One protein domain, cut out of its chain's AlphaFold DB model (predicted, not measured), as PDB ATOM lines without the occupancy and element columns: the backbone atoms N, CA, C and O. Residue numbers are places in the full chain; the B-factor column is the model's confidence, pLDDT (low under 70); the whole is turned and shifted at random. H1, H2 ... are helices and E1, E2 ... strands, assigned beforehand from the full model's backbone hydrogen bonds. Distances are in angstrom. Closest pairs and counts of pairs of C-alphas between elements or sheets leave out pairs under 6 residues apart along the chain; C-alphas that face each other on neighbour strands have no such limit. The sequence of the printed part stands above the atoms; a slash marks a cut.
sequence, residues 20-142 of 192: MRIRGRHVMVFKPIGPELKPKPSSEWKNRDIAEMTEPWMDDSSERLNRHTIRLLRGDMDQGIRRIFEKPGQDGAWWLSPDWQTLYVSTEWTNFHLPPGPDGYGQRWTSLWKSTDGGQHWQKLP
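What this domain is: This is residues 20 to 142 of the 192 residues of an uncharacterized protein of Paludibacterium sp. dN 18-1 (UniProt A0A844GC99). Two four-stranded antiparallel sheets, E1 E2 E3 E4 and E5 E6 E7 E8, make a loose sandwich, only partly face to face, with E1 and E8 away from the opposite sheet. From E2 a long stretch, residues 34 to 60, loops far out from the sheets and returns to the short helix H1, which grazes the second sheet. The 123 printed residues hold eight named strands and one named helix, in the order E1 E2 H1 E3 E4 E5 E6 E7 E8, and the class is mostly strand. The whole is loose, with a radius of gyration of the C-alphas of 18.2 A, and flat, spanning 55 by 44 by 18 A.

How they stand to each other: Start with the sheet of E1, residues 20 to 23, E2, 26 to 33, E3, 69 to 76, and E4, 80 to 88; it is twisted, and E1 and E4 are its edge strands. In the hairpin of E1 and E2, find N 21 and O 28 at 2.9 A. Between E2 and E3, N 31 and O 71 are 2.8 A apart; in the hairpin of E3 and E4, N 70 and O 87 are 2.8 A apart. E4 bends by 51 degrees at residue 84. The second sheet is a meander, each strand the antiparallel neighbour of the one before: E5, 91 to 96, E6, 103 to 111, E7, 123 to 131, and E8, 139 to 141. Look there for N 95 and O 104 at 2.8 A, N 107 and O 127 at 2.8 A, and N 141 and O 128 at 2.8 A. The two sheets form a sandwich, two sheets face to face, with best planes 15 degrees apart. The closest C-alphas of E2 and E5, those of Pro 32 and Asp 91, are 6.1 A apart; those of E4 and E6, Pro 88 and Trp 109, are 6.5 A apart. E1 and E8 are apart. H1, residues 61 to 66, only grazes the second sheet; its closest C-alpha pair with E6 is Asn 66 and Asn 111, 6.0 A. Every O i to N i+4 pair of H1 is within hydrogen-bond range.

Where its parts are: Find C-alpha 20, where E1 begins, at (20.299, -42.779, 25.096). E2 runs 22.0 A, E3 22.8 A and E4 24.0 A from first to last C-alpha. E6 runs 25.9 A, and E7 runs 27.0 A from C-alpha 123 at (9.109, -42.773, -2.276). E8 ends at C-alpha 141, (4.339, -55.429, 12.779).

The domain as a whole: The two C-alphas farthest apart, those of Lys 46 and Asp 99, are 55.5 A apart. The links E2 to H1, 27 residues, and E6 to E7, 11 residues, are long. The printed part has no cut; its mean pLDDT is 91.6, and no printed residue is under 70.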
ATOM      1  N   MET A  20      19.739 -41.849  24.117       92.81
ATOM      2  CA  MET A  20      20.299 -42.779  25.096       92.81
ATOM      3  C   MET A  20      19.414 -42.872  26.334       92.81
ATOM      4  O   MET A  20      18.958 -41.870  26.878       92.81
ATOM      5  N   ARG A  21      19.233 -44.098  26.833       93.62
ATOM      6  CA  ARG A  21      18.597 -44.366  28.127       93.62
ATOM      7  C   ARG A  21      19.540 -45.149  29.025       93.62
ATOM      8  O   ARG A  21      20.113 -46.149  28.598       93.62
ATOM      9  N   ILE A  22      19.650 -44.715  30.276       92.88
ATOM     10  CA  ILE A  22      20.494 -45.333  31.304       92.88
ATOM     11  C   ILE A  22      19.614 -45.737  32.490       92.88
ATOM     12  O   ILE A  22      18.759 -44.968  32.927       92.88
ATOM     13  N   ARG A  23      19.832 -46.943  33.021       91.75
ATOM     14  CA  ARG A  23      19.234 -47.404  34.281       91.75
ATOM     15  C   ARG A  23      20.242 -48.242  35.054       91.75
ATOM     16  O   ARG A  23      20.538 -49.374  34.675       91.75
ATOM     17  N   GLY A  24      20.738 -47.693  36.162       90.94
ATOM     18  CA  GLY A  24      21.879 -48.284  36.860       90.94
ATOM     19  C   GLY A  24      23.084 -48.322  35.921       90.94
ATOM     20  O   GLY A  24      23.447 -47.292  35.363       90.94
ATOM     21  N   ARG A  25      23.648 -49.515  35.706       91.31
ATOM     22  CA  ARG A  25      24.752 -49.741  34.757       91.31
ATOM     23  C   ARG A  25      24.311 -50.146  33.356       91.31
ATOM     24  O   ARG A  25      25.130 -50.207  32.446       91.31
ATOM     25  N   HIS A  26      23.018 -50.379  33.149       92.31
ATOM     26  CA  HIS A  26      22.506 -50.756  31.841       92.31
ATOM     27  C   HIS A  26      22.282 -49.531  30.964       92.31
ATOM     28  O   HIS A  26      21.733 -48.520  31.415       92.31
ATOM     29  N   VAL A  27      22.631 -49.664  29.688       93.38
ATOM     30  CA  VAL A  27      22.462 -48.613  28.688       93.38
ATOM     31  C   VAL A  27      21.759 -49.150  27.444       93.38
ATOM     32  O   VAL A  27      21.968 -50.294  27.025       93.38
ATOM     33  N   MET A  28      20.926 -48.306  26.845       94.69
ATOM     34  CA  MET A  28      20.435 -48.469  25.481       94.69
ATOM     35  C   MET A  28      20.686 -47.201  24.679       94.69
ATOM     36  O   MET A  28      20.504 -46.102  25.199       94.69
ATOM     37  N   VAL A  29      21.065 -47.369  23.415       94.31
ATOM     38  CA  VAL A  29      21.341 -46.264  22.493       94.31
ATOM     39  C   VAL A  29      20.607 -46.510  21.187       94.31
ATOM     40  O   VAL A  29      20.844 -47.517  20.522       94.31
ATOM     41  N   PHE A  30      19.728 -45.591  20.815       95.31
ATOM     42  CA  PHE A  30      19.078 -45.539  19.516       95.31
ATOM     43  C   PHE A  30      19.834 -44.586  18.598       95.31
ATOM     44  O   PHE A  30      20.058 -43.430  18.945       95.31
ATOM     45  N   LYS A  31      20.230 -45.072  17.425       93.94
ATOM     46  CA  LYS A  31      21.208 -44.404  16.570       93.94
ATOM     47  C   LYS A  31      20.817 -44.522  15.094       93.94
ATOM     48  O   LYS A  31      21.108 -45.543  14.467       93.94
ATOM     49  N   PRO A  32      20.164 -43.498  14.525       93.12
ATOM     50  CA  PRO A  32      20.102 -43.309  13.081       93.12
ATOM     51  C   PRO A  32      21.495 -42.925  12.578       93.12
ATOM     52  O   PRO A  32      22.081 -41.951  13.049       93.12
ATOM     53  N   ILE A  33      22.055 -43.694  11.647       93.75
ATOM     54  CA  ILE A  33      23.408 -43.460  11.151       93.75
ATOM     55  C   ILE A  33      23.567 -43.736   9.664       93.75
ATOM     56  O   ILE A  33      22.990 -44.672   9.112       93.75
ATOM     57  N   GLY A  34      24.393 -42.911   9.024       92.88
ATOM     58  CA  GLY A  34      24.818 -43.117   7.650       92.88
ATOM     59  C   GLY A  34      25.842 -44.239   7.473       92.88
ATOM     60  O   GLY A  34      26.302 -44.835   8.449       92.88
ATOM     61  N   PRO A  35      26.200 -44.545   6.217       93.00
ATOM     62  CA  PRO A  35      27.256 -45.500   5.910       93.00
ATOM     63  C   PRO A  35      28.635 -44.977   6.341       93.00
ATOM     64  O   PRO A  35      28.842 -43.778   6.529       93.00
ATOM     65  N   GLU A  36      29.604 -45.883   6.471       92.44
ATOM     66  CA  GLU A  36      31.001 -45.497   6.684       92.44
ATOM     67  C   GLU A  36      31.557 -44.855   5.408       92.44
ATOM     68  O   GLU A  36      31.570 -45.484   4.350       92.44
ATOM     69  N   LEU A  37      32.017 -43.607   5.513       91.44
ATOM     70  CA  LEU A  37      32.656 -42.889   4.413       91.44
ATOM     71  C   LEU A  37      34.169 -42.960   4.577       91.44
ATOM     72  O   LEU A  37      34.697 -42.683   5.656       91.44
ATOM     73  N   LYS A  38      34.861 -43.333   3.499       92.19
ATOM     74  CA  LYS A  38      36.313 -43.522   3.492       92.19
ATOM     75  C   LYS A  38      36.942 -42.577   2.475       92.19
ATOM     76  O   LYS A  38      36.891 -42.879   1.280       92.19
ATOM     77  N   PRO A  39      37.532 -41.452   2.906       90.50
ATOM     78  CA  PRO A  39      38.321 -40.629   2.005       90.50
ATOM     79  C   PRO A  39      39.593 -41.382   1.603       90.50
ATOM     80  O   PRO A  39      40.154 -42.141   2.397       90.50
ATOM     81  N   LYS A  40      40.058 -41.161   0.374       92.12
ATOM     82  CA  LYS A  40      41.373 -41.633  -0.064       92.12
ATOM     83  C   LYS A  40      42.478 -40.973   0.767       92.12
ATOM     84  O   LYS A  40      42.282 -39.850   1.247       92.12
ATOM     85  N   PRO A  41      43.663 -41.592   0.881       91.44
ATOM     86  CA  PRO A  41      44.846 -40.907   1.387       91.44
ATOM     87  C   PRO A  41      45.140 -39.647   0.563       91.44
ATOM     88  O   PRO A  41      45.028 -39.667  -0.662       91.44
ATOM     89  N   SER A  42      45.566 -38.562   1.213       87.00
ATOM     90  CA  SER A  42      45.828 -37.275   0.543       87.00
ATOM     91  C   SER A  42      46.899 -37.346  -0.553       87.00
ATOM     92  O   SER A  42      46.904 -36.533  -1.472       87.00
ATOM     93  N   SER A  43      47.789 -38.340  -0.492       89.75
ATOM     94  CA  SER A  43      48.789 -38.629  -1.526       89.75
ATOM     95  C   SER A  43      48.193 -39.109  -2.850       89.75
ATOM     96  O   SER A  43      48.849 -38.992  -3.880       89.75
ATOM     97  N   GLU A  44      46.982 -39.664  -2.824       89.25
ATOM     98  CA  GLU A  44      46.292 -40.222  -3.993       89.25
ATOM     99  C   GLU A  44      45.287 -39.244  -4.614       89.25
ATOM    100  O   GLU A  44      44.653 -39.563  -5.621       89.25
ATOM    101  N   TRP A  45      45.118 -38.056  -4.026       90.44
ATOM    102  CA  TRP A  45      44.198 -37.046  -4.540       90.44
ATOM    103  C   TRP A  45      44.768 -36.413  -5.810       90.44
ATOM    104  O   TRP A  45      45.920 -35.970  -5.839       90.44
ATOM    105  N   LYS A  46      43.950 -36.327  -6.866       86.94
ATOM    106  CA  LYS A  46      44.333 -35.673  -8.129       86.94
ATOM    107  C   LYS A  46      44.442 -34.164  -7.960       86.94
ATOM    108  O   LYS A  46      45.297 -33.534  -8.575       86.94
ATOM    109  N   ASN A  47      43.576 -33.597  -7.125       86.94
ATOM    110  CA  ASN A  47      43.627 -32.208  -6.707       86.94
ATOM    111  C   ASN A  47      43.791 -32.157  -5.185       86.94
ATOM    112  O   ASN A  47      42.943 -32.657  -4.455       86.94
ATOM    113  N   ARG A  48      44.872 -31.537  -4.701       82.81
ATOM    114  CA  ARG A  48      45.175 -31.471  -3.263       82.81
ATOM    115  C   ARG A  48      44.178 -30.636  -2.462       82.81
ATOM    116  O   ARG A  48      44.088 -30.830  -1.255       82.81
ATOM    117  N   ASP A  49      43.420 -29.774  -3.128       85.62
ATOM    118  CA  ASP A  49      42.415 -28.925  -2.489       85.62
ATOM    119  C   ASP A  49      41.027 -29.589  -2.423       85.62
ATOM    120  O   ASP A  49      40.102 -29.026  -1.840       85.62
ATOM    121  N   ILE A  50      40.853 -30.779  -3.016       85.25
ATOM    122  CA  ILE A  50      39.567 -31.483  -3.087       85.25
ATOM    123  C   ILE A  50      39.735 -32.904  -2.548       85.25
ATOM    124  O   ILE A  50      40.400 -33.738  -3.159       85.25
ATOM    125  N   ALA A  51      39.093 -33.188  -1.415       86.56
ATOM    126  CA  ALA A  51      39.070 -34.531  -0.853       86.56
ATOM    127  C   ALA A  51      38.308 -35.491  -1.778       86.56
ATOM    128  O   ALA A  51      37.168 -35.223  -2.150       86.56
ATOM    129  N   GLU A  52      38.930 -36.621  -2.115       90.19
ATOM    130  CA  GLU A  52      38.311 -37.672  -2.925       90.19
ATOM    131  C   GLU A  52      37.882 -38.853  -2.054       90.19
ATOM    132  O   GLU A  52      38.644 -39.317  -1.200       90.19
ATOM    133  N   MET A  53      36.689 -39.390  -2.306       93.31
ATOM    134  CA  MET A  53      36.232 -40.619  -1.663       93.31
ATOM    135  C   MET A  53      36.813 -41.860  -2.339       93.31
ATOM    136  O   MET A  53      37.123 -41.866  -3.529       93.31
ATOM    137  N   THR A  54      36.958 -42.938  -1.567       93.88
ATOM    138  CA  THR A  54      37.500 -44.215  -2.062       93.88
ATOM    139  C   THR A  54      36.597 -44.833  -3.130       93.88
ATOM    140  O   THR A  54      37.095 -45.429  -4.082       93.88
ATOM    141  N   GLU A  55      35.279 -44.660  -3.003       93.00
ATOM    142  CA  GLU A  55      34.289 -45.207  -3.931       93.00
ATOM    143  C   GLU A  55      33.386 -44.099  -4.506       93.00
ATOM    144  O   GLU A  55      32.961 -43.226  -3.748       93.00
ATOM    145  N   PRO A  56      33.009 -44.146  -5.803       92.12
ATOM    146  CA  PRO A  56      32.229 -43.078  -6.443       92.12
ATOM    147  C   PRO A  56      30.861 -42.796  -5.807       92.12
ATOM    148  O   PRO A  56      30.401 -41.659  -5.802       92.12
ATOM    149  N   TRP A  57      30.198 -43.817  -5.253       93.31
ATOM    150  CA  TRP A  57      28.879 -43.654  -4.629       93.31
ATOM    151  C   TRP A  57      28.930 -42.799  -3.353       93.31
ATOM    152  O   TRP A  57      27.911 -42.253  -2.946       93.31
ATOM    153  N   MET A  58      30.093 -42.679  -2.702       94.56
ATOM    154  CA  MET A  58      30.233 -41.922  -1.453       94.56
ATOM    155  C   MET A  58      30.090 -40.410  -1.666       94.56
ATOM    156  O   MET A  58      29.716 -39.702  -0.731       94.56
ATOM    157  N   ASP A  59      30.358 -39.921  -2.878       90.62
ATOM    158  CA  ASP A  59      30.157 -38.514  -3.237       90.62
ATOM    159  C   ASP A  59      28.681 -38.211  -3.551       90.62
ATOM    160  O   ASP A  59      28.210 -37.086  -3.357       90.62
ATOM    161  N   ASP A  60      27.907 -39.231  -3.923       92.12
ATOM    162  CA  ASP A  60      26.475 -39.125  -4.190       92.12
ATOM    163  C   ASP A  60      25.674 -39.085  -2.870       92.12
ATOM    164  O   ASP A  60      25.748 -39.963  -2.004       92.12
ATOM    165  N   SER A  61      24.917 -38.004  -2.664       90.25
ATOM    166  CA  SER A  61      24.087 -37.831  -1.467       90.25
ATOM    167  C   SER A  61      22.894 -38.789  -1.430       90.25
ATOM    168  O   SER A  61      22.539 -39.258  -0.348       90.25
ATOM    169  N   SER A  62      22.304 -39.124  -2.577       90.44
ATOM    170  CA  SER A  62      21.205 -40.082  -2.703       90.44
ATOM    171  C   SER A  62      21.661 -41.498  -2.365       90.44
ATOM    172  O   SER A  62      20.974 -42.197  -1.619       90.44
ATOM    173  N   GLU A  63      22.846 -41.899  -2.825       94.19
ATOM    174  CA  GLU A  63      23.462 -43.180  -2.452       94.19
ATOM    175  C   GLU A  63      23.759 -43.259  -0.960       94.19
ATOM    176  O   GLU A  63      23.416 -44.249  -0.305       94.19
ATOM    177  N   ARG A  64      24.356 -42.201  -0.398       93.56
ATOM    178  CA  ARG A  64      24.607 -42.135   1.041       93.56
ATOM    179  C   ARG A  64      23.310 -42.296   1.815       93.56
ATOM    180  O   ARG A  64      23.232 -43.203   2.636       93.56
ATOM    181  N   LEU A  65      22.287 -41.497   1.506       91.75
ATOM    182  CA  LEU A  65      20.989 -41.554   2.178       91.75
ATOM    183  C   LEU A  65      20.323 -42.926   2.040       91.75
ATOM    184  O   LEU A  65      19.819 -43.449   3.031       91.75
ATOM    185  N   ASN A  66      20.353 -43.554   0.863       92.69
ATOM    186  CA  ASN A  66      19.784 -44.892   0.654       92.69
ATOM    187  C   ASN A  66      20.436 -45.968   1.538       92.69
ATOM    188  O   ASN A  66      19.784 -46.962   1.864       92.69
ATOM    189  N   ARG A  67      21.689 -45.755   1.958       94.69
ATOM    190  CA  ARG A  67      22.484 -46.670   2.791       94.69
ATOM    191  C   ARG A  67      22.441 -46.345   4.288       94.69
ATOM    192  O   ARG A  67      23.154 -46.986   5.058       94.69
ATOM    193  N   HIS A  68      21.631 -45.375   4.719       94.44
ATOM    194  CA  HIS A  68      21.426 -45.126   6.146       94.44
ATOM    195  C   HIS A  68      20.751 -46.315   6.830       94.44
ATOM    196  O   HIS A  68      19.898 -47.011   6.268       94.44
ATOM    197  N   THR A  69      21.124 -46.509   8.087       95.44
ATOM    198  CA  THR A  69      20.600 -47.557   8.948       95.44
ATOM    199  C   THR A  69      20.182 -46.985  10.287       95.44
ATOM    200  O   THR A  69      20.770 -46.040  10.805       95.44
ATOM    201  N   ILE A  70      19.175 -47.608  10.879       95.62
ATOM    202  CA  ILE A  70      18.751 -47.356  12.244       95.62
ATOM    203  C   ILE A  70      19.231 -48.513  13.088       95.62
ATOM    204  O   ILE A  70      18.896 -49.672  12.820       95.62
ATOM    205  N   ARG A  71      20.007 -48.182  14.115       95.38
ATOM    206  CA  ARG A  71      20.583 -49.142  15.044       95.38
ATOM    207  C   ARG A  71      20.022 -48.941  16.439       95.38
ATOM    208  O   ARG A  71      19.819 -47.814  16.883       95.38
ATOM    209  N   LEU A  72      19.815 -50.049  17.139       95.44
ATOM    210  CA  LEU A  72      19.621 -50.045  18.583       95.44
ATOM    211  C   LEU A  72      20.748 -50.853  19.210       95.44
ATOM    212  O   LEU A  72      20.992 -51.999  18.821       95.44
ATOM    213  N   LEU A  73      21.427 -50.250  20.174       94.50
ATOM    214  CA  LEU A  73      22.488 -50.870  20.945       94.50
ATOM    215  C   LEU A  73      22.019 -51.060  22.380       94.50
ATOM    216  O   LEU A  73      21.284 -50.233  22.918       94.50
ATOM    217  N   ARG A  74      22.446 -52.157  22.997       94.00
ATOM    218  CA  ARG A  74      22.174 -52.479  24.396       94.00
ATOM    219  C   ARG A  74      23.436 -53.027  25.034       94.00
ATOM    220  O   ARG A  74      24.151 -53.809  24.407       94.00
ATOM    221  N   GLY A  75      23.669 -52.666  26.284       92.56
ATOM    222  CA  GLY A  75      24.805 -53.185  27.023       92.56
ATOM    223  C   GLY A  75      24.839 -52.771  28.475       92.56
ATOM    224  O   GLY A  75      23.844 -52.302  29.038       92.56
ATOM    225  N   ASP A  76      26.018 -52.959  29.039       91.12
ATOM    226  CA  ASP A  76      26.376 -52.553  30.385       91.12
ATOM    227  C   ASP A  76      27.609 -51.646  30.321       91.12
ATOM    228  O   ASP A  76      28.474 -51.839  29.469       91.12
ATOM    229  N   MET A  77      27.683 -50.651  31.198       88.44
ATOM    230  CA  MET A  77      28.792 -49.695  31.237       88.44
ATOM    231  C   MET A  77      30.161 -50.350  31.459       88.44
ATOM    232  O   MET A  77      31.159 -49.823  30.973       88.44
ATOM    233  N   ASP A  78      30.204 -51.495  32.146       86.69
ATOM    234  CA  ASP A  78      31.452 -52.207  32.432       86.69
ATOM    235  C   ASP A  78      31.811 -53.234  31.342       86.69
ATOM    236  O   ASP A  78      32.976 -53.591  31.184       86.69
ATOM    237  N   GLN A  79      30.819 -53.742  30.601       86.31
ATOM    238  CA  GLN A  79      31.000 -54.818  29.609       86.31
ATOM    239  C   GLN A  79      30.922 -54.331  28.156       86.31
ATOM    240  O   GLN A  79      31.141 -55.107  27.225       86.31
ATOM    241  N   GLY A  80      30.586 -53.058  27.959       88.19
ATOM    242  CA  GLY A  80      30.342 -52.465  26.656       88.19
ATOM    243  C   GLY A  80      28.937 -52.738  26.121       88.19
ATOM    244  O   GLY A  80      28.076 -53.358  26.757       88.19
ATOM    245  N   ILE A  81      28.693 -52.238  24.911       91.19
ATOM    246  CA  ILE A  81      27.404 -52.347  24.226       91.19
ATOM    247  C   ILE A  81      27.520 -53.176  22.954       91.19
ATOM    248  O   ILE A  81      28.547 -53.197  22.279       91.19
ATOM    249  N   ARG A  82      26.418 -53.820  22.580       91.94
ATOM    250  CA  ARG A  82      26.291 -54.550  21.317       91.94
ATOM    251  C   ARG A  82      25.053 -54.110  20.557       91.94
ATOM    252  O   ARG A  82      24.060 -53.694  21.155       91.94
ATOM    253  N   ARG A  83      25.088 -54.258  19.234       94.19
ATOM    254  CA  ARG A  83      23.922 -54.041  18.370       94.19
ATOM    255  C   ARG A  83      22.898 -55.146  18.616       94.19
ATOM    256  O   ARG A  83      23.235 -56.325  18.570       94.19
ATOM    257  N   ILE A  84      21.658 -54.751  18.872       95.62
ATOM    258  CA  ILE A  84      20.506 -55.654  19.023       95.62
ATOM    259  C   ILE A  84      19.480 -55.469  17.904       95.62
ATOM    260  O   ILE A  84      18.619 -56.319  17.714       95.62
ATOM    261  N   PHE A  85      19.571 -54.375  17.148       96.62
ATOM    262  CA  PHE A  85      18.708 -54.084  16.011       96.62
ATOM    263  C   PHE A  85      19.484 -53.298  14.962       96.62
ATOM    264  O   PHE A  85      20.217 -52.374  15.312       96.62
ATOM    265  N   GLU A  86      19.289 -53.640  13.692       96.06
ATOM    266  CA  GLU A  86      19.807 -52.887  12.553       96.06
ATOM    267  C   GLU A  86      18.873 -53.081  11.353       96.06
ATOM    268  O   GLU A  86      18.614 -54.216  10.929       96.06
ATOM    269  N   LYS A  87      18.327 -51.979  10.828       95.88
ATOM    270  CA  LYS A  87      17.488 -51.970   9.618       95.88
ATOM    271  C   LYS A  87      17.735 -50.716   8.780       95.88
ATOM    272  O   LYS A  87      18.110 -49.694   9.349       95.88
ATOM    273  N   PRO A  88      17.502 -50.766   7.456       94.38
ATOM    274  CA  PRO A  88      17.535 -49.572   6.619       94.38
ATOM    275  C   PRO A  88      16.554 -48.507   7.116       94.38
ATOM    276  O   PRO A  88      15.423 -48.827   7.489       94.38
ATOM    277  N   GLY A  89      16.991 -47.252   7.104       93.12
ATOM    278  CA  GLY A  89      16.169 -46.105   7.476       93.12
ATOM    279  C   GLY A  89      17.013 -44.854   7.673       93.12
ATOM    280  O   GLY A  89      18.077 -44.926   8.285       93.12
ATOM    281  N   GLN A  90      16.553 -43.721   7.139       92.19
ATOM    282  CA  GLN A  90      17.203 -42.426   7.361       92.19
ATOM    283  C   GLN A  90      16.773 -41.799   8.687       92.19
ATOM    284  O   GLN A  90      17.570 -41.093   9.299       92.19
ATOM    285  N   ASP A  91      15.541 -42.065   9.122       90.62
ATOM    286  CA  ASP A  91      14.961 -41.509  10.343       90.62
ATOM    287  C   ASP A  91      14.051 -42.533  11.030       90.62
ATOM    288  O   ASP A  91      13.582 -43.490  10.412       90.62
ATOM    289  N   GLY A  92      13.792 -42.357  12.317       92.44
ATOM    290  CA  GLY A  92      12.911 -43.231  13.068       92.44
ATOM    291  C   GLY A  92      12.739 -42.807  14.513       92.44
ATOM    292  O   GLY A  92      13.371 -41.879  15.008       92.44
ATOM    293  N   ALA A  93      11.876 -43.531  15.208       93.94
ATOM    294  CA  ALA A  93      11.618 -43.324  16.620       93.94
ATOM    295  C   ALA A  93      11.670 -44.656  17.356       93.94
ATOM    296  O   ALA A  93      11.527 -45.732  16.774       93.94
ATOM    297  N   TRP A  94      11.846 -44.587  18.668       96.12
ATOM    298  CA  TRP A  94      11.851 -45.774  19.502       96.12
ATOM    299  C   TRP A  94      11.141 -45.526  20.822       96.12
ATOM    300  O   TRP A  94      11.030 -44.402  21.316       96.12
ATOM    301  N   TRP A  95      10.648 -46.612  21.394       95.81
ATOM    302  CA  TRP A  95      10.048 -46.632  22.711       95.81
ATOM    303  C   TRP A  95      10.509 -47.873  23.461       95.81
ATOM    304  O   TRP A  95      10.706 -48.940  22.880       95.81
ATOM    305  N   LEU A  96      10.656 -47.719  24.770       94.56
ATOM    306  CA  LEU A  96      11.119 -48.742  25.691       94.56
ATOM    307  C   LEU A  96      10.172 -48.778  26.888       94.56
ATOM    308  O   LEU A  96       9.883 -47.729  27.473       94.56
ATOM    309  N   SER A  97       9.718 -49.974  27.256       94.69
ATOM    310  CA  SER A  97       8.883 -50.184  28.435       94.69
ATOM    311  C   SER A  97       9.655 -49.945  29.733       94.69
ATOM    312  O   SER A  97      10.880 -50.089  29.765       94.69
ATOM    313  N   PRO A  98       8.963 -49.637  30.846       93.31
ATOM    314  CA  PRO A  98       9.618 -49.416  32.132       93.31
ATOM    315  C   PRO A  98      10.476 -50.591  32.608       93.31
ATOM    316  O   PRO A  98      11.497 -50.365  33.238       93.31
ATOM    317  N   ASP A  99      10.120 -51.835  32.287       93.31
ATOM    318  CA  ASP A  99      10.887 -53.042  32.637       93.31
ATOM    319  C   ASP A  99      12.081 -53.321  31.700       93.31
ATOM    320  O   ASP A  99      12.951 -54.123  32.035       93.31
ATOM    321  N   TRP A 100      12.184 -52.595  30.584       94.50
ATOM    322  CA  TRP A 100      13.163 -52.766  29.506       94.50
ATOM    323  C   TRP A 100      13.074 -54.093  28.731       94.50
ATOM    324  O   TRP A 100      14.056 -54.528  28.113       94.50
ATOM    325  N   GLN A 101      11.908 -54.741  28.756       94.62
ATOM    326  CA  GLN A 101      11.649 -55.965  27.996       94.62
ATOM    327  C   GLN A 101      10.962 -55.684  26.662       94.62
ATOM    328  O   GLN A 101      11.313 -56.276  25.644       94.62
ATOM    329  N   THR A 102      10.013 -54.749  26.638       96.50
ATOM    330  CA  THR A 102       9.288 -54.392  25.420       96.50
ATOM    331  C   THR A 102       9.908 -53.176  24.747       96.50
ATOM    332  O   THR A 102      10.053 -52.107  25.342       96.50
ATOM    333  N   LEU A 103      10.231 -53.340  23.473       97.00
ATOM    334  CA  LEU A 103      10.813 -52.330  22.605       97.00
ATOM    335  C   LEU A 103       9.929 -52.152  21.378       97.00
ATOM    336  O   LEU A 103       9.506 -53.136  20.772       97.00
ATOM    337  N   TYR A 104       9.717 -50.902  20.984       96.94
ATOM    338  CA  TYR A 104       9.197 -50.556  19.667       96.94
ATOM    339  C   TYR A 104      10.214 -49.690  18.942       96.94
ATOM    340  O   TYR A 104      10.767 -48.768  19.534       96.94
ATOM    341  N   VAL A 105      10.441 -49.974  17.664       96.69
ATOM    342  CA  VAL A 105      11.302 -49.170  16.793       96.69
ATOM    343  C   VAL A 105      10.565 -48.920  15.488       96.69
ATOM    344  O   VAL A 105      10.212 -49.867  14.783       96.69
ATOM    345  N   SER A 106      10.309 -47.658  15.162       95.19
ATOM    346  CA  SER A 106       9.864 -47.254  13.836       95.19
ATOM    347  C   SER A 106      11.068 -46.896  12.974       95.19
ATOM    348  O   SER A 106      12.029 -46.286  13.437       95.19
ATOM    349  N   THR A 107      11.011 -47.288  11.708       94.88
ATOM    350  CA  THR A 107      12.003 -46.935  10.695       94.88
ATOM    351  C   THR A 107      11.302 -46.272   9.524       94.88
ATOM    352  O   THR A 107      10.321 -46.819   9.015       94.88
ATOM    353  N   GLU A 108      11.816 -45.136   9.082       92.06
ATOM    354  CA  GLU A 108      11.420 -44.437   7.868       92.06
ATOM    355  C   GLU A 108      12.556 -44.534   6.855       92.06
ATOM    356  O   GLU A 108      13.694 -44.138   7.119       92.06
ATOM    357  N   TRP A 109      12.241 -45.102   5.693       92.44
ATOM    358  CA  TRP A 109      13.181 -45.259   4.599       92.44
ATOM    359  C   TRP A 109      12.634 -44.615   3.329       92.44
ATOM    360  O   TRP A 109      11.538 -44.942   2.888       92.44
ATOM    361  N   THR A 110      13.394 -43.705   2.736       90.62
ATOM    362  CA  THR A 110      13.138 -43.086   1.436       90.62
ATOM    363  C   THR A 110      14.087 -43.692   0.411       90.62
ATOM    364  O   THR A 110      15.288 -43.749   0.670       90.62
ATOM    365  N   ASN A 111      13.570 -44.121  -0.743       89.38
ATOM    366  CA  ASN A 111      14.396 -44.595  -1.853       89.38
ATOM    367  C   ASN A 111      14.593 -43.472  -2.868       89.38
ATOM    368  O   ASN A 111      13.670 -43.109  -3.600       89.38
ATOM    369  N   PHE A 112      15.817 -42.963  -2.924       87.75
ATOM    370  CA  PHE A 112      16.229 -41.900  -3.833       87.75
ATOM    371  C   PHE A 112      16.587 -42.388  -5.247       87.75
ATOM    372  O   PHE A 112      16.890 -41.570  -6.108       87.75
ATOM    373  N   HIS A 113      16.530 -43.697  -5.522       88.56
ATOM    374  CA  HIS A 113      16.660 -44.241  -6.884       88.56
ATOM    375  C   HIS A 113      15.337 -44.280  -7.640       88.56
ATOM    376  O   HIS A 113      15.322 -44.489  -8.851       88.56
ATOM    377  N   LEU A 114      14.218 -44.124  -6.935       87.88
ATOM    378  CA  LEU A 114      12.907 -44.067  -7.560       87.88
ATOM    379  C   LEU A 114      12.540 -42.625  -7.905       87.88
ATOM    380  O   LEU A 114      12.975 -41.699  -7.217       87.88
ATOM    381  N   PRO A 115      11.701 -42.424  -8.939       85.94
ATOM    382  CA  PRO A 115      11.169 -41.105  -9.229       85.94
ATOM    383  C   PRO A 115      10.460 -40.535  -7.990       85.94
ATOM    384  O   PRO A 115       9.814 -41.305  -7.258       85.94
ATOM    385  N   PRO A 116      10.561 -39.211  -7.763       83.38
ATOM    386  CA  PRO A 116       9.872 -38.556  -6.665       83.38
ATOM    387  C   PRO A 116       8.378 -38.882  -6.674       83.38
ATOM    388  O   PRO A 116       7.744 -38.986  -7.726       83.38
ATOM    389  N   GLY A 117       7.826 -39.058  -5.481       80.00
ATOM    390  CA  GLY A 117       6.400 -39.142  -5.262       80.00
ATOM    391  C   GLY A 117       5.696 -37.811  -5.541       80.00
ATOM    392  O   GLY A 117       6.323 -36.801  -5.870       80.00
ATOM    393  N   PRO A 118       4.364 -37.788  -5.393       78.94
ATOM    394  CA  PRO A 118       3.557 -36.599  -5.665       78.94
ATOM    395  C   PRO A 118       3.908 -35.366  -4.814       78.94
ATOM    396  O   PRO A 118       3.564 -34.250  -5.184       78.94
ATOM    397  N   ASP A 119       4.546 -35.565  -3.662       78.50
ATOM    398  CA  ASP A 119       5.001 -34.513  -2.751       78.50
ATOM    399  C   ASP A 119       6.368 -33.922  -3.148       78.50
ATOM    400  O   ASP A 119       6.876 -33.035  -2.464       78.50
ATOM    401  N   GLY A 120       6.966 -34.400  -4.246       76.56
ATOM    402  CA  GLY A 120       8.284 -33.983  -4.722       76.56
ATOM    403  C   GLY A 120       9.452 -34.617  -3.960       76.56
ATOM    404  O   GLY A 120      10.605 -34.341  -4.288       76.56
ATOM    405  N   TYR A 121       9.182 -35.485  -2.981       72.75
ATOM    406  CA  TYR A 121      10.199 -36.238  -2.246       72.75
ATOM    407  C   TYR A 121      10.280 -37.683  -2.754       72.75
ATOM    408  O   TYR A 121       9.376 -38.164  -3.426       72.75
ATOM    409  N   GLY A 122      11.372 -38.400  -2.466       77.56
ATOM    410  CA  GLY A 122      11.489 -39.818  -2.840       77.56
ATOM    411  C   GLY A 122      10.370 -40.678  -2.236       77.56
ATOM    412  O   GLY A 122       9.752 -40.309  -1.237       77.56
ATOM    413  N   GLN A 123      10.109 -41.849  -2.820       84.88
ATOM    414  CA  GLN A 123       9.109 -42.773  -2.276       84.88
ATOM    415  C   GLN A 123       9.529 -43.252  -0.883       84.88
ATOM    416  O   GLN A 123      10.670 -43.679  -0.699       84.88
ATOM    417  N   ARG A 124       8.611 -43.171   0.088       86.62
ATOM    418  CA  ARG A 124       8.864 -43.484   1.500       86.62
ATOM    419  C   ARG A 124       8.170 -44.771   1.929       86.62
ATOM    420  O   ARG A 124       7.015 -45.012   1.583       86.62
ATOM    421  N   TRP A 125       8.850 -45.552   2.755       88.50
ATOM    422  CA  TRP A 125       8.308 -46.704   3.458       88.50
ATOM    423  C   TRP A 125       8.566 -46.543   4.941       88.50
ATOM    424  O   TRP A 125       9.702 -46.379   5.382       88.50
ATOM    425  N   THR A 126       7.503 -46.669   5.718       90.75
ATOM    426  CA  THR A 126       7.592 -46.781   7.164       90.75
ATOM    427  C   THR A 126       7.437 -48.243   7.577       90.75
ATOM    428  O   THR A 126       6.832 -49.075   6.897       90.75
ATOM    429  N   SER A 127       8.112 -48.634   8.649       93.38
ATOM    430  CA  SER A 127       8.018 -49.974   9.224       93.38
ATOM    431  C   SER A 127       8.092 -49.872  10.734       93.38
ATOM    432  O   SER A 127       8.853 -49.069  11.261       93.38
ATOM    433  N   LEU A 128       7.301 -50.687  11.426       95.12
ATOM    434  CA  LEU A 128       7.299 -50.759  12.880       95.12
ATOM    435  C   LEU A 128       7.780 -52.139  13.311       95.12
ATOM    436  O   LEU A 128       7.303 -53.160  12.815       95.12
ATOM    437  N   TRP A 129       8.720 -52.158  14.240       96.50
ATOM    438  CA  TRP A 129       9.335 -53.354  14.787       96.50
ATOM    439  C   TRP A 129       9.049 -53.429  16.274       96.50
ATOM    440  O   TRP A 129       9.048 -52.409  16.962       96.50
ATOM    441  N   LYS A 130       8.812 -54.642  16.763       96.81
ATOM    442  CA  LYS A 130       8.554 -54.922  18.170       96.81
ATOM    443  C   LYS A 130       9.471 -56.031  18.659       96.81
ATOM    444  O   LYS A 130       9.652 -57.029  17.965       96.81
ATOM    445  N   SER A 131       9.975 -55.875  19.872       97.69
ATOM    446  CA  SER A 131      10.580 -56.943  20.664       97.69
ATOM    447  C   SER A 131       9.919 -56.973  22.043       97.69
ATOM    448  O   SER A 131       9.488 -55.933  22.539       97.69
ATOM    449  N   THR A 132       9.789 -58.156  22.639       97.12
ATOM    450  CA  THR A 132       9.205 -58.367  23.982       97.12
ATOM    451  C   THR A 132      10.165 -59.054  24.951       97.12
ATOM    452  O   THR A 132       9.766 -59.421  26.050       97.12
ATOM    453  N   ASP A 133      11.415 -59.253  24.542       95.62
ATOM    454  CA  ASP A 133      12.453 -59.990  25.270       95.62
ATOM    455  C   ASP A 133      13.760 -59.193  25.388       95.62
ATOM    456  O   ASP A 133      14.868 -59.738  25.466       95.62
ATOM    457  N   GLY A 134      13.625 -57.869  25.359       93.00
ATOM    458  CA  GLY A 134      14.735 -56.953  25.519       93.00
ATOM    459  C   GLY A 134      15.607 -56.793  24.274       93.00
ATOM    460  O   GLY A 134      16.741 -56.321  24.402       93.00
ATOM    461  N   GLY A 135      15.096 -57.150  23.095       94.44
ATOM    462  CA  GLY A 135      15.767 -56.973  21.808       94.44
ATOM    463  C   GLY A 135      16.477 -58.220  21.292       94.44
ATOM    464  O   GLY A 135      17.332 -58.088  20.422       94.44
ATOM    465  N   GLN A 136      16.170 -59.404  21.827       94.62
ATOM    466  CA  GLN A 136      16.742 -60.662  21.336       94.62
ATOM    467  C   GLN A 136      16.024 -61.118  20.067       94.62
ATOM    468  O   GLN A 136      16.674 -61.476  19.086       94.62
ATOM    469  N   HIS A 137      14.695 -61.025  20.057       96.69
ATOM    470  CA  HIS A 137      13.879 -61.323  18.888       96.69
ATOM    471  C   HIS A 137      13.067 -60.104  18.466       96.69
ATOM    472  O   HIS A 137      12.540 -59.355  19.293       96.69
ATOM    473  N   TRP A 138      12.950 -59.924  17.151       97.31
ATOM    474  CA  TRP A 138      12.248 -58.802  16.542       97.31
ATOM    475  C   TRP A 138      11.197 -59.285  15.562       97.31
ATOM    476  O   TRP A 138      11.476 -60.077  14.664       97.31
ATOM    477  N   GLN A 139      10.002 -58.727  15.690       96.50
ATOM    478  CA  GLN A 139       8.907 -58.936  14.763       96.50
ATOM    479  C   GLN A 139       8.570 -57.620  14.070       96.50
ATOM    480  O   GLN A 139       8.350 -56.598  14.725       96.50
ATOM    481  N   LYS A 140       8.487 -57.644  12.737       95.12
ATOM    482  CA  LYS A 140       7.891 -56.544  11.977       95.12
ATOM    483  C   LYS A 140       6.378 -56.601  12.150       95.12
ATOM    484  O   LYS A 140       5.762 -57.622  11.841       95.12
ATOM    485  N   LEU A 141       5.783 -55.522  12.638       92.12
ATOM    486  CA  LEU A 141       4.339 -55.429  12.779       92.12
ATOM    487  C   LEU A 141       3.700 -55.086  11.424       92.12
ATOM    488  O   LEU A 141       4.180 -54.179  10.731       92.12
ATOM    489  N   PRO A 142       2.633 -55.797  11.021       81.50
ATOM    490  CA  PRO A 142       1.850 -55.414   9.857       81.50
ATOM    491  C   PRO A 142       1.104 -54.108  10.163       81.50
ATOM    492  O   PRO A 142       0.566 -53.952  11.255       81.50
TER     493      PRO A 142